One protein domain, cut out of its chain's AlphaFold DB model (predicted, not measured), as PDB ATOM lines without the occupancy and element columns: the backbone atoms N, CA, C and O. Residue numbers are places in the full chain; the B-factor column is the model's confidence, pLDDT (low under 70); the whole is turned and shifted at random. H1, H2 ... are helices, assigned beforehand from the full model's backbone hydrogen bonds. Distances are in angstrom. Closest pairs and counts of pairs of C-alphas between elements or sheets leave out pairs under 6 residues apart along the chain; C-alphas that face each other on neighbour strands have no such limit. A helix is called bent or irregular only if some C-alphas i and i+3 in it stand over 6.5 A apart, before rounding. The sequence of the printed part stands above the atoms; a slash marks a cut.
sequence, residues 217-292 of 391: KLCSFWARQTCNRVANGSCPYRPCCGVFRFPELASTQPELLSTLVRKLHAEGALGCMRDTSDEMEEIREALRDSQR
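AT A GLANCE: This is residues 217 to 292 of the 391 residues of the protein "Hypothetical protein" of Emiliania huxleyi (UniProt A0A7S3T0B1). A long helix, H3, is sharply kinked into an L, and a second long helix, H4, packs on it about perpendicular to its rough overall line, while two single-turn helices, H1 and H2, pack on H4. A long loop, residues 224 to 246, runs from H1 round to H2. The printed part has 76 residues with four named helices, in the order H1, H2, H3, H4, and no named strand; the class is all helix. The whole is compact and rounded, with a radius of gyration of the C-alphas of 11.1 A and spans of 31 by 24 by 19 A.

HOW THE PARTS SIT: H1, residues 220 to 223, touches H4, residues 278 to 290, which meets it with residues 284 to 288 alone; the closest C-alphas, of Ala 223 and Arg 284, are 5.3 A apart. H1 is close to but not clearly touching H3, residues 254 to 274, with the C-alphas of Trp 222 and Met 273 closest at 6.4 A. H1 and H2, residues 247 to 250, are apart. H2 touches H4, which meets it with residues 286 to 290 alone; the C-alphas of Glu 248 and Ser 290 are closest, at 6.5 A. H2 and H3 only just touch, with 3 pairs of C-alphas within 8 A, and only at the corner by their link; Leu 249 and Leu 257 have the closest C-alphas, 6.0 A apart. H3 touches H4, which meets it with residues 280 to 283 alone; the C-alphas of Leu 256 and Ile 283 are closest, at 6.2 A, and the lines are about perpendicular at 74 degrees. In H4 every O i to N i+4 pair is within hydrogen-bond range, in H3 14 of 17 are, and H1 and H2 are too short for such a pair.

IN THESE COORDINATES: H1 begins at C-alpha 220, at (33.646, -18.170, -10.177), and is 5.1 A long from first to last C-alpha. H2 is also 5.1 A long. H3 begins at C-alpha 254, at (49.219, -28.707, -18.816), and is 22.7 A long. It has a kink of 114 degrees near residue 267 and is irregular, with C-alphas 266 and 269 lying 9.3 A apart. H4 is 18.5 A long and ends at C-alpha 290, at (36.392, -28.118, -13.120).

THE WHOLE: The two C-alphas farthest apart, of Asn 232 and Ser 251, are 31.6 A from each other. The printed part has no cut. The link from H1 to H2 is long, with 23 residues; those from H2 to H3 and from H3 to H4 are tight, with 3 residues each. The mean pLDDT of the printed part is 89.0, and no printed residue is under 70.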
ATOM      1  N   LYS A 217      39.809 -20.996  -2.883       91.00
ATOM      2  CA  LYS A 217      38.963 -21.468  -3.994       91.00
ATOM      3  C   LYS A 217      39.128 -20.566  -5.219       91.00
ATOM      4  O   LYS A 217      39.454 -19.387  -5.083       91.00
ATOM      5  N   LEU A 218      38.849 -21.125  -6.390       90.94
ATOM      6  CA  LEU A 218      38.742 -20.367  -7.627       90.94
ATOM      7  C   LEU A 218      37.564 -19.383  -7.560       90.94
ATOM      8  O   LEU A 218      36.497 -19.686  -7.022       90.94
ATOM      9  N   CYS A 219      37.769 -18.193  -8.108       92.69
ATOM     10  CA  CYS A 219      36.776 -17.143  -8.211       92.69
ATOM     11  C   CYS A 219      35.866 -17.442  -9.406       92.69
ATOM     12  O   CYS A 219      36.243 -17.225 -10.556       92.69
ATOM     13  N   SER A 220      34.650 -17.913  -9.136       91.25
ATOM     14  CA  SER A 220      33.646 -18.170 -10.177       91.25
ATOM     15  C   SER A 220      33.295 -16.910 -10.978       91.25
ATOM     16  O   SER A 220      33.099 -16.984 -12.186       91.25
ATOM     17  N   PHE A 221      33.275 -15.740 -10.332       93.19
ATOM     18  CA  PHE A 221      33.033 -14.457 -11.001       93.19
ATOM     19  C   PHE A 221      34.173 -14.047 -11.933       93.19
ATOM     20  O   PHE A 221      33.919 -13.451 -12.971       93.19
ATOM     21  N   TRP A 222      35.423 -14.368 -11.593       92.94
ATOM     22  CA  TRP A 222      36.562 -14.101 -12.474       92.94
ATOM     23  C   TRP A 222      36.516 -14.997 -13.710       92.94
ATOM     24  O   TRP A 222      36.640 -14.507 -14.825       92.94
ATOM     25  N   ALA A 223      36.207 -16.285 -13.523       90.69
ATOM     26  CA  ALA A 223      36.028 -17.224 -14.631       90.69
ATOM     27  C   ALA A 223      34.863 -16.838 -15.570       90.69
ATOM     28  O   ALA A 223      34.836 -17.259 -16.722       90.69
ATOM     29  N   ARG A 224      33.908 -16.029 -15.090       90.38
ATOM     30  CA  ARG A 224      32.789 -15.457 -15.863       90.38
ATOM     31  C   ARG A 224      32.999 -13.994 -16.270       90.38
ATOM     32  O   ARG A 224      32.044 -13.364 -16.698       90.38
ATOM     33  N   GLN A 225      34.181 -13.424 -16.042       90.62
ATOM     34  CA  GLN A 225      34.493 -12.020 -16.347       90.62
ATOM     35  C   GLN A 225      33.548 -10.977 -15.704       90.62
ATOM     36  O   GLN A 225      33.404  -9.864 -16.191       90.62
ATOM     37  N   THR A 226      32.976 -11.277 -14.533       92.44
ATOM     38  CA  THR A 226      32.063 -10.385 -13.777       92.44
ATOM     39  C   THR A 226      32.551 -10.035 -12.360       92.44
ATOM     40  O   THR A 226      31.807  -9.519 -11.527       92.44
ATOM     41  N   CYS A 227      33.808 -10.334 -12.024       93.12
ATOM     42  CA  CYS A 227      34.387 -10.001 -10.724       93.12
ATOM     43  C   CYS A 227      34.695  -8.498 -10.584       93.12
ATOM     44  O   CYS A 227      35.696  -8.011 -11.089       93.12
ATOM     45  N   ASN A 228      33.924  -7.777  -9.772       91.62
ATOM     46  CA  ASN A 228      34.232  -6.367  -9.475       91.62
ATOM     47  C   ASN A 228      35.305  -6.201  -8.382       91.62
ATOM     48  O   ASN A 228      35.901  -5.139  -8.230       91.62
ATOM     49  N   ARG A 229      35.580  -7.260  -7.609       92.75
ATOM     50  CA  ARG A 229      36.535  -7.224  -6.484       92.75
ATOM     51  C   ARG A 229      37.994  -7.350  -6.916       92.75
ATOM     52  O   ARG A 229      38.875  -7.056  -6.115       92.75
ATOM     53  N   VAL A 230      38.258  -7.805  -8.146       90.31
ATOM     54  CA  VAL A 230      39.635  -7.919  -8.652       90.31
ATOM     55  C   VAL A 230      40.265  -6.548  -8.891       90.31
ATOM     56  O   VAL A 230      41.449  -6.391  -8.632       90.31
ATOM     57  N   ALA A 231      39.473  -5.542  -9.280       86.69
ATOM     58  CA  ALA A 231      39.962  -4.185  -9.516       86.69
ATOM     59  C   ALA A 231      40.554  -3.552  -8.248       86.69
ATOM     60  O   ALA A 231      41.562  -2.859  -8.313       86.69
ATOM     61  N   ASN A 232      39.966  -3.865  -7.091       86.19
ATOM     62  CA  ASN A 232      40.378  -3.317  -5.798       86.19
ATOM     63  C   ASN A 232      41.303  -4.270  -5.018       86.19
ATOM     64  O   ASN A 232      41.562  -4.029  -3.843       86.19
ATOM     65  N   GLY A 233      41.714  -5.402  -5.607       84.88
ATOM     66  CA  GLY A 233      42.543  -6.416  -4.937       84.88
ATOM     67  C   GLY A 233      41.912  -7.064  -3.693       84.88
ATOM     68  O   GLY A 233      42.591  -7.762  -2.949       84.88
ATOM     69  N   SER A 234      40.614  -6.864  -3.439       91.12
ATOM     70  CA  SER A 234      39.940  -7.301  -2.204       91.12
ATOM     71  C   SER A 234      39.345  -8.710  -2.289       91.12
ATOM     72  O   SER A 234      38.760  -9.219  -1.329       91.12
ATOM     73  N   CYS A 235      39.442  -9.356  -3.452       92.38
ATOM     74  CA  CYS A 235      38.887 -10.683  -3.668       92.38
ATOM     75  C   CYS A 235      39.771 -11.763  -3.010       92.38
ATOM     76  O   CYS A 235      40.914 -11.933  -3.423       92.38
ATOM     77  N   PRO A 236      39.254 -12.571  -2.062       90.94
ATOM     78  CA  PRO A 236      40.034 -13.610  -1.379       90.94
ATOM     79  C   PRO A 236      40.189 -14.910  -2.195       90.94
ATOM     80  O   PRO A 236      40.696 -15.906  -1.683       90.94
ATOM     81  N   TYR A 237      39.689 -14.941  -3.432       92.62
ATOM     82  CA  TYR A 237      39.636 -16.127  -4.289       92.62
ATOM     83  C   TYR A 237      40.670 -16.046  -5.415       92.62
ATOM     84  O   TYR A 237      40.990 -14.959  -5.888       92.62
ATOM     85  N   ARG A 238      41.152 -17.198  -5.893       92.56
ATOM     86  CA  ARG A 238      42.119 -17.273  -6.998       92.56
ATOM     87  C   ARG A 238      41.470 -17.015  -8.362       92.56
ATOM     88  O   ARG A 238      40.338 -17.450  -8.554       92.56
ATOM     89  N   PRO A 239      42.165 -16.407  -9.334       91.81
ATOM     90  CA  PRO A 239      43.486 -15.769  -9.226       91.81
ATOM     91  C   PRO A 239      43.468 -14.370  -8.604       91.81
ATOM     92  O   PRO A 239      44.526 -13.808  -8.349       91.81
ATOM     93  N   CYS A 240      42.294 -13.793  -8.349       90.38
ATOM     94  CA  CYS A 240      42.152 -12.403  -7.915       90.38
ATOM     95  C   CYS A 240      42.911 -12.047  -6.624       90.38
ATOM     96  O   CYS A 240      43.230 -10.882  -6.425       90.38
ATOM     97  N   CYS A 241      43.189 -13.024  -5.759       87.06
ATOM     98  CA  CYS A 241      43.967 -12.848  -4.533       87.06
ATOM     99  C   CYS A 241      45.495 -12.848  -4.743       87.06
ATOM    100  O   CYS A 241      46.227 -12.887  -3.760       87.06
ATOM    101  N   GLY A 242      45.981 -12.886  -5.990       85.75
ATOM    102  CA  GLY A 242      47.414 -12.885  -6.321       85.75
ATOM    103  C   GLY A 242      48.093 -14.257  -6.279       85.75
ATOM    104  O   GLY A 242      49.300 -14.353  -6.469       85.75
ATOM    105  N   VAL A 243      47.336 -15.334  -6.053       88.62
ATOM    106  CA  VAL A 243      47.874 -16.700  -6.036       88.62
ATOM    107  C   VAL A 243      47.559 -17.393  -7.362       88.62
ATOM    108  O   VAL A 243      46.394 -17.673  -7.652       88.62
ATOM    109  N   PHE A 244      48.595 -17.708  -8.143       89.69
ATOM    110  CA  PHE A 244      48.486 -18.242  -9.513       89.69
ATOM    111  C   PHE A 244      48.793 -19.741  -9.621       89.69
ATOM    112  O   PHE A 244      49.369 -20.213 -10.596       89.69
ATOM    113  N   ARG A 245      48.403 -20.519  -8.607       87.62
ATOM    114  CA  ARG A 245      48.498 -21.986  -8.635       87.62
ATOM    115  C   ARG A 245      47.143 -22.603  -8.964       87.62
ATOM    116  O   ARG A 245      46.163 -22.323  -8.270       87.62
ATOM    117  N   PHE A 246      47.111 -23.479  -9.968       88.94
ATOM    118  CA  PHE A 246      45.889 -24.142 -10.442       88.94
ATOM    119  C   PHE A 246      46.068 -25.665 -10.560       88.94
ATOM    120  O   PHE A 246      46.231 -26.196 -11.663       88.94
ATOM    121  N   PRO A 247      46.019 -26.396  -9.433       85.81
ATOM    122  CA  PRO A 247      45.990 -27.859  -9.432       85.81
ATOM    123  C   PRO A 247      44.908 -28.487 -10.316       85.81
ATOM    124  O   PRO A 247      45.038 -29.631 -10.739       85.81
ATOM    125  N   GLU A 248      43.820 -27.755 -10.549       84.50
ATOM    126  CA  GLU A 248      42.649 -28.207 -11.290       84.50
ATOM    127  C   GLU A 248      42.965 -28.473 -12.770       84.50
ATOM    128  O   GLU A 248      42.432 -29.423 -13.337       84.50
ATOM    129  N   LEU A 249      43.868 -27.683 -13.362       84.56
ATOM    130  CA  LEU A 249      44.291 -27.814 -14.762       84.56
ATOM    131  C   LEU A 249      45.537 -28.692 -14.927       84.56
ATOM    132  O   LEU A 249      45.732 -29.288 -15.983       84.56
ATOM    133  N   ALA A 250      46.358 -28.818 -13.879       83.00
ATOM    134  CA  ALA A 250      47.671 -29.464 -13.941       83.00
ATOM    135  C   ALA A 250      47.643 -30.911 -14.461       83.00
ATOM    136  O   ALA A 250      48.613 -31.370 -15.054       83.00
ATOM    137  N   SER A 251      46.545 -31.640 -14.238       77.00
ATOM    138  CA  SER A 251      46.421 -33.031 -14.684       77.00
ATOM    139  C   SER A 251      45.667 -33.205 -16.002       77.00
ATOM    140  O   SER A 251      45.777 -34.278 -16.587       77.00
ATOM    141  N   THR A 252      44.847 -32.242 -16.418       81.25
ATOM    142  CA  THR A 252      43.988 -32.374 -17.606       81.25
ATOM    143  C   THR A 252      44.575 -31.654 -18.809       81.25
ATOM    144  O   THR A 252      44.554 -32.205 -19.902       81.25
ATOM    145  N   GLN A 253      45.091 -30.439 -18.616       84.56
ATOM    146  CA  GLN A 253      45.545 -29.550 -19.686       84.56
ATOM    147  C   GLN A 253      46.784 -28.756 -19.223       84.56
ATOM    148  O   GLN A 253      46.665 -27.600 -18.803       84.56
ATOM    149  N   PRO A 254      47.988 -29.359 -19.270       87.06
ATOM    150  CA  PRO A 254      49.219 -28.707 -18.816       87.06
ATOM    151  C   PRO A 254      49.636 -27.511 -19.691       87.06
ATOM    152  O   PRO A 254      50.150 -26.525 -19.163       87.06
ATOM    153  N   GLU A 255      49.356 -27.547 -20.997       88.25
ATOM    154  CA  GLU A 255      49.674 -26.451 -21.932       88.25
ATOM    155  C   GLU A 255      48.838 -25.186 -21.669       88.25
ATOM    156  O   GLU A 255      49.338 -24.058 -21.675       88.25
ATOM    157  N   LEU A 256      47.552 -25.363 -21.353       87.62
ATOM    158  CA  LEU A 256      46.682 -24.250 -20.972       87.62
ATOM    159  C   LEU A 256      47.098 -23.648 -19.626       87.62
ATOM    160  O   LEU A 256      47.034 -22.433 -19.436       87.62
ATOM    161  N   LEU A 257      47.573 -24.482 -18.694       88.50
ATOM    162  CA  LEU A 257      48.085 -24.029 -17.404       88.50
ATOM    163  C   LEU A 257      49.327 -23.145 -17.561       88.50
ATOM    164  O   LEU A 257      49.384 -22.074 -16.954       88.50
ATOM    165  N   SER A 258      50.319 -23.579 -18.345       89.12
ATOM    166  CA  SER A 258      51.556 -22.812 -18.552       89.12
ATOM    167  C   SER A 258      51.253 -21.452 -19.191       89.12
ATOM    168  O   SER A 258      51.754 -20.417 -18.736       89.12
ATOM    169  N   THR A 259      50.341 -21.440 -20.162       90.31
ATOM    170  CA  THR A 259      49.849 -20.233 -20.829       90.31
ATOM    171  C   THR A 259      49.147 -19.292 -19.851       90.31
ATOM    172  O   THR A 259      49.498 -18.110 -19.782       90.31
ATOM    173  N   LEU A 260      48.215 -19.809 -19.043       89.94
ATOM    174  CA  LEU A 260      47.486 -19.034 -18.040       89.94
ATOM    175  C   LEU A 260      48.427 -18.405 -17.010       89.94
ATOM    176  O   LEU A 260      48.314 -17.218 -16.712       89.94
ATOM    177  N   VAL A 261      49.356 -19.187 -16.459       92.19
ATOM    178  CA  VAL A 261      50.303 -18.709 -15.443       92.19
ATOM    179  C   VAL A 261      51.197 -17.618 -16.028       92.19
ATOM    180  O   VAL A 261      51.369 -16.575 -15.399       92.19
ATOM    181  N   ARG A 262      51.698 -17.799 -17.257       91.69
ATOM    182  CA  ARG A 262      52.498 -16.781 -17.951       91.69
ATOM    183  C   ARG A 262      51.718 -15.476 -18.140       91.69
ATOM    184  O   ARG A 262      52.242 -14.419 -17.794       91.69
ATOM    185  N   LYS A 263      50.475 -15.544 -18.632       90.69
ATOM    186  CA  LYS A 263      49.617 -14.359 -18.815       90.69
ATOM    187  C   LYS A 263      49.305 -13.678 -17.476       90.69
ATOM    188  O   LYS A 263      49.468 -12.467 -17.357       90.69
ATOM    189  N   LEU A 264      48.970 -14.442 -16.432       92.56
ATOM    190  CA  LEU A 264      48.677 -13.902 -15.097       92.56
ATOM    191  C   LEU A 264      49.874 -13.197 -14.453       92.56
ATOM    192  O   LEU A 264      49.681 -12.197 -13.766       92.56
ATOM    193  N   HIS A 265      51.093 -13.690 -14.668       91.81
ATOM    194  CA  HIS A 265      52.300 -13.014 -14.194       91.81
ATOM    195  C   HIS A 265      52.638 -11.754 -15.005       91.81
ATOM    196  O   HIS A 265      53.196 -10.821 -14.435       91.81
ATOM    197  N   ALA A 266      52.305 -11.717 -16.297       92.56
ATOM    198  CA  ALA A 266      52.586 -10.575 -17.166       92.56
ATOM    199  C   ALA A 266      51.574  -9.426 -16.993       92.56
ATOM    200  O   ALA A 266      51.966  -8.273 -16.848       92.56
ATOM    201  N   GLU A 267      50.278  -9.737 -16.991       89.50
ATOM    202  CA  GLU A 267      49.189  -8.744 -17.050       89.50
ATOM    203  C   GLU A 267      48.407  -8.621 -15.733       89.50
ATOM    204  O   GLU A 267      47.599  -7.705 -15.545       89.50
ATOM    205  N   GLY A 268      48.621  -9.556 -14.805       90.44
ATOM    206  CA  GLY A 268      47.856  -9.656 -13.570       90.44
ATOM    207  C   GLY A 268      46.440 -10.208 -13.770       90.44
ATOM    208  O   GLY A 268      45.920 -10.356 -14.875       90.44
ATOM    209  N   ALA A 269      45.759 -10.487 -12.654       89.50
ATOM    210  CA  ALA A 269      44.415 -11.066 -12.682       89.50
ATOM    211  C   ALA A 269      43.365 -10.147 -13.334       89.50
ATOM    212  O   ALA A 269      42.393 -10.649 -13.890       89.50
ATOM    213  N   LEU A 270      43.534  -8.820 -13.262       89.94
ATOM    214  CA  LEU A 270      42.609  -7.867 -13.880       89.94
ATOM    215  C   LEU A 270      42.781  -7.809 -15.404       89.94
ATOM    216  O   LEU A 270      41.774  -7.785 -16.110       89.94
ATOM    217  N   GLY A 271      44.025  -7.818 -15.899       89.00
ATOM    218  CA  GLY A 271      44.323  -7.834 -17.333       89.00
ATOM    219  C   GLY A 271      43.772  -9.095 -17.992       89.00
ATOM    220  O   GLY A 271      42.894  -9.008 -18.847       89.00
ATOM    221  N   CYS A 272      44.124 -10.263 -17.447       89.88
ATOM    222  CA  CYS A 272      43.633 -11.550 -17.946       89.88
ATOM    223  C   CYS A 272      42.110 -11.722 -17.849       89.88
ATOM    224  O   CYS A 272      41.537 -12.557 -18.541       89.88
ATOM    225  N   MET A 273      41.433 -10.978 -16.968       88.94
ATOM    226  CA  MET A 273      39.970 -11.005 -16.896       88.94
ATOM    227  C   MET A 273      39.324 -10.224 -18.042       88.94
ATOM    228  O   MET A 273      38.251 -10.608 -18.502       88.94
ATOM    229  N   ARG A 274      39.947  -9.119 -18.464       88.44
ATOM    230  CA  ARG A 274      39.475  -8.272 -19.567       88.44
ATOM    231  C   ARG A 274      39.874  -8.815 -20.936       88.44
ATOM    232  O   ARG A 274      39.271  -8.406 -21.920       88.44
ATOM    233  N   ASP A 275      40.848  -9.719 -20.988       88.00
ATOM    234  CA  ASP A 275      41.233 -10.411 -22.212       88.00
ATOM    235  C   ASP A 275      40.096 -11.330 -22.703       88.00
ATOM    236  O   ASP A 275      39.688 -12.289 -22.034       88.00
ATOM    237  N   THR A 276      39.561 -10.995 -23.877       89.56
ATOM    238  CA  THR A 276      38.509 -11.732 -24.588       89.56
ATOM    239  C   THR A 276      39.063 -12.588 -25.728       89.56
ATOM    240  O   THR A 276      38.299 -12.992 -26.595       89.56
ATOM    241  N   SER A 277      40.375 -12.846 -25.757       90.56
ATOM    242  CA  SER A 277      40.983 -13.805 -26.684       90.56
ATOM    243  C   SER A 277      40.351 -15.196 -26.567       90.56
ATOM    244  O   SER A 277      39.997 -15.644 -25.468       90.56
ATOM    245  N   ASP A 278      40.262 -15.904 -27.696       89.19
ATOM    246  CA  ASP A 278      39.694 -17.258 -27.758       89.19
ATOM    247  C   ASP A 278      40.471 -18.234 -26.856       89.19
ATOM    248  O   ASP A 278      39.875 -19.036 -26.138       89.19
ATOM    249  N   GLU A 279      41.801 -18.087 -26.793       88.25
ATOM    250  CA  GLU A 279      42.670 -18.862 -25.895       88.25
ATOM    251  C   GLU A 279      42.273 -18.695 -24.418       88.25
ATOM    252  O   GLU A 279      42.234 -19.657 -23.648       88.25
ATOM    253  N   MET A 280      41.981 -17.460 -23.988       87.38
ATOM    254  CA  MET A 280      41.568 -17.195 -22.609       87.38
ATOM    255  C   MET A 280      40.149 -17.673 -22.327       87.38
ATOM    256  O   MET A 280      39.858 -18.032 -21.184       87.38
ATOM    257  N   GLU A 281      39.265 -17.684 -23.324       89.75
ATOM    258  CA  GLU A 281      37.935 -18.269 -23.175       89.75
ATOM    259  C   GLU A 281      38.015 -19.785 -22.984       89.75
ATOM    260  O   GLU A 281      37.367 -20.304 -22.076       89.75
ATOM    261  N   GLU A 282      38.868 -20.479 -23.742       91.00
ATOM    262  CA  GLU A 282      39.098 -21.920 -23.588       91.00
ATOM    263  C   GLU A 282      39.621 -22.258 -22.184       91.00
ATOM    264  O   GLU A 282      39.088 -23.135 -21.497       91.00
ATOM    265  N   ILE A 283      40.606 -21.496 -21.695       89.94
ATOM    266  CA  ILE A 283      41.123 -21.644 -20.328       89.94
ATOM    267  C   ILE A 283      40.014 -21.410 -19.292       89.94
ATOM    268  O   ILE A 283      39.897 -22.148 -18.307       89.94
ATOM    269  N   ARG A 284      39.197 -20.366 -19.475       89.69
ATOM    270  CA  ARG A 284      38.109 -20.039 -18.545       89.69
ATOM    271  C   ARG A 284      37.009 -21.097 -18.579       89.69
ATOM    272  O   ARG A 284      36.494 -21.424 -17.510       89.69
ATOM    273  N   GLU A 285      36.698 -21.677 -19.734       90.19
ATOM    274  CA  GLU A 285      35.758 -22.794 -19.847       90.19
ATOM    275  C   GLU A 285      36.286 -24.039 -19.135       90.19
ATOM    276  O   GLU A 285      35.579 -24.592 -18.293       90.19
ATOM    277  N   ALA A 286      37.558 -24.399 -19.319       88.94
ATOM    278  CA  ALA A 286      38.180 -25.498 -18.581       88.94
ATOM    279  C   ALA A 286      38.128 -25.287 -17.052       88.94
ATOM    280  O   ALA A 286      37.827 -26.205 -16.277       88.94
ATOM    281  N   LEU A 287      38.358 -24.051 -16.588       88.75
ATOM    282  CA  LEU A 287      38.212 -23.695 -15.175       88.75
ATOM    283  C   LEU A 287      36.757 -23.794 -14.695       88.75
ATOM    284  O   LEU A 287      36.529 -24.240 -13.566       88.75
ATOM    285  N   ARG A 288      35.768 -23.408 -15.511       89.25
ATOM    286  CA  ARG A 288      34.337 -23.557 -15.187       89.25
ATOM    287  C   ARG A 288      33.934 -25.026 -15.130       89.25
ATOM    288  O   ARG A 288      33.261 -25.420 -14.178       89.25
ATOM    289  N   ASP A 289      34.409 -25.841 -16.061       86.88
ATOM    290  CA  ASP A 289      34.157 -27.279 -16.120       86.88
ATOM    291  C   ASP A 289      34.691 -28.009 -14.891       86.88
ATOM    292  O   ASP A 289      34.002 -28.862 -14.328       86.88
ATOM    293  N   SER A 290      35.853 -27.592 -14.379       83.56
ATOM    294  CA  SER A 290      36.392 -28.118 -13.120       83.56
ATOM    295  C   SER A 290      35.499 -27.840 -11.897       83.56
ATOM    296  O   SER A 290      35.567 -28.562 -10.899       83.56
ATOM    297  N   GLN A 291      34.653 -26.804 -11.959       83.19
ATOM    298  CA  GLN A 291      33.728 -26.412 -10.892       83.19
ATOM    299  C   GLN A 291      32.320 -26.992 -11.063       83.19
ATOM    300  O   GLN A 291      31.488 -26.808 -10.169       83.19
ATOM    301  N   ARG A 292      32.022 -27.661 -12.187       82.94
ATOM    302  CA  ARG A 292      30.692 -28.228 -12.438       82.94
ATOM    303  C   ARG A 292      30.393 -29.386 -11.477       82.94
ATOM    304  O   ARG A 292      31.273 -30.148 -11.083       82.94
TER     305      ARG A 292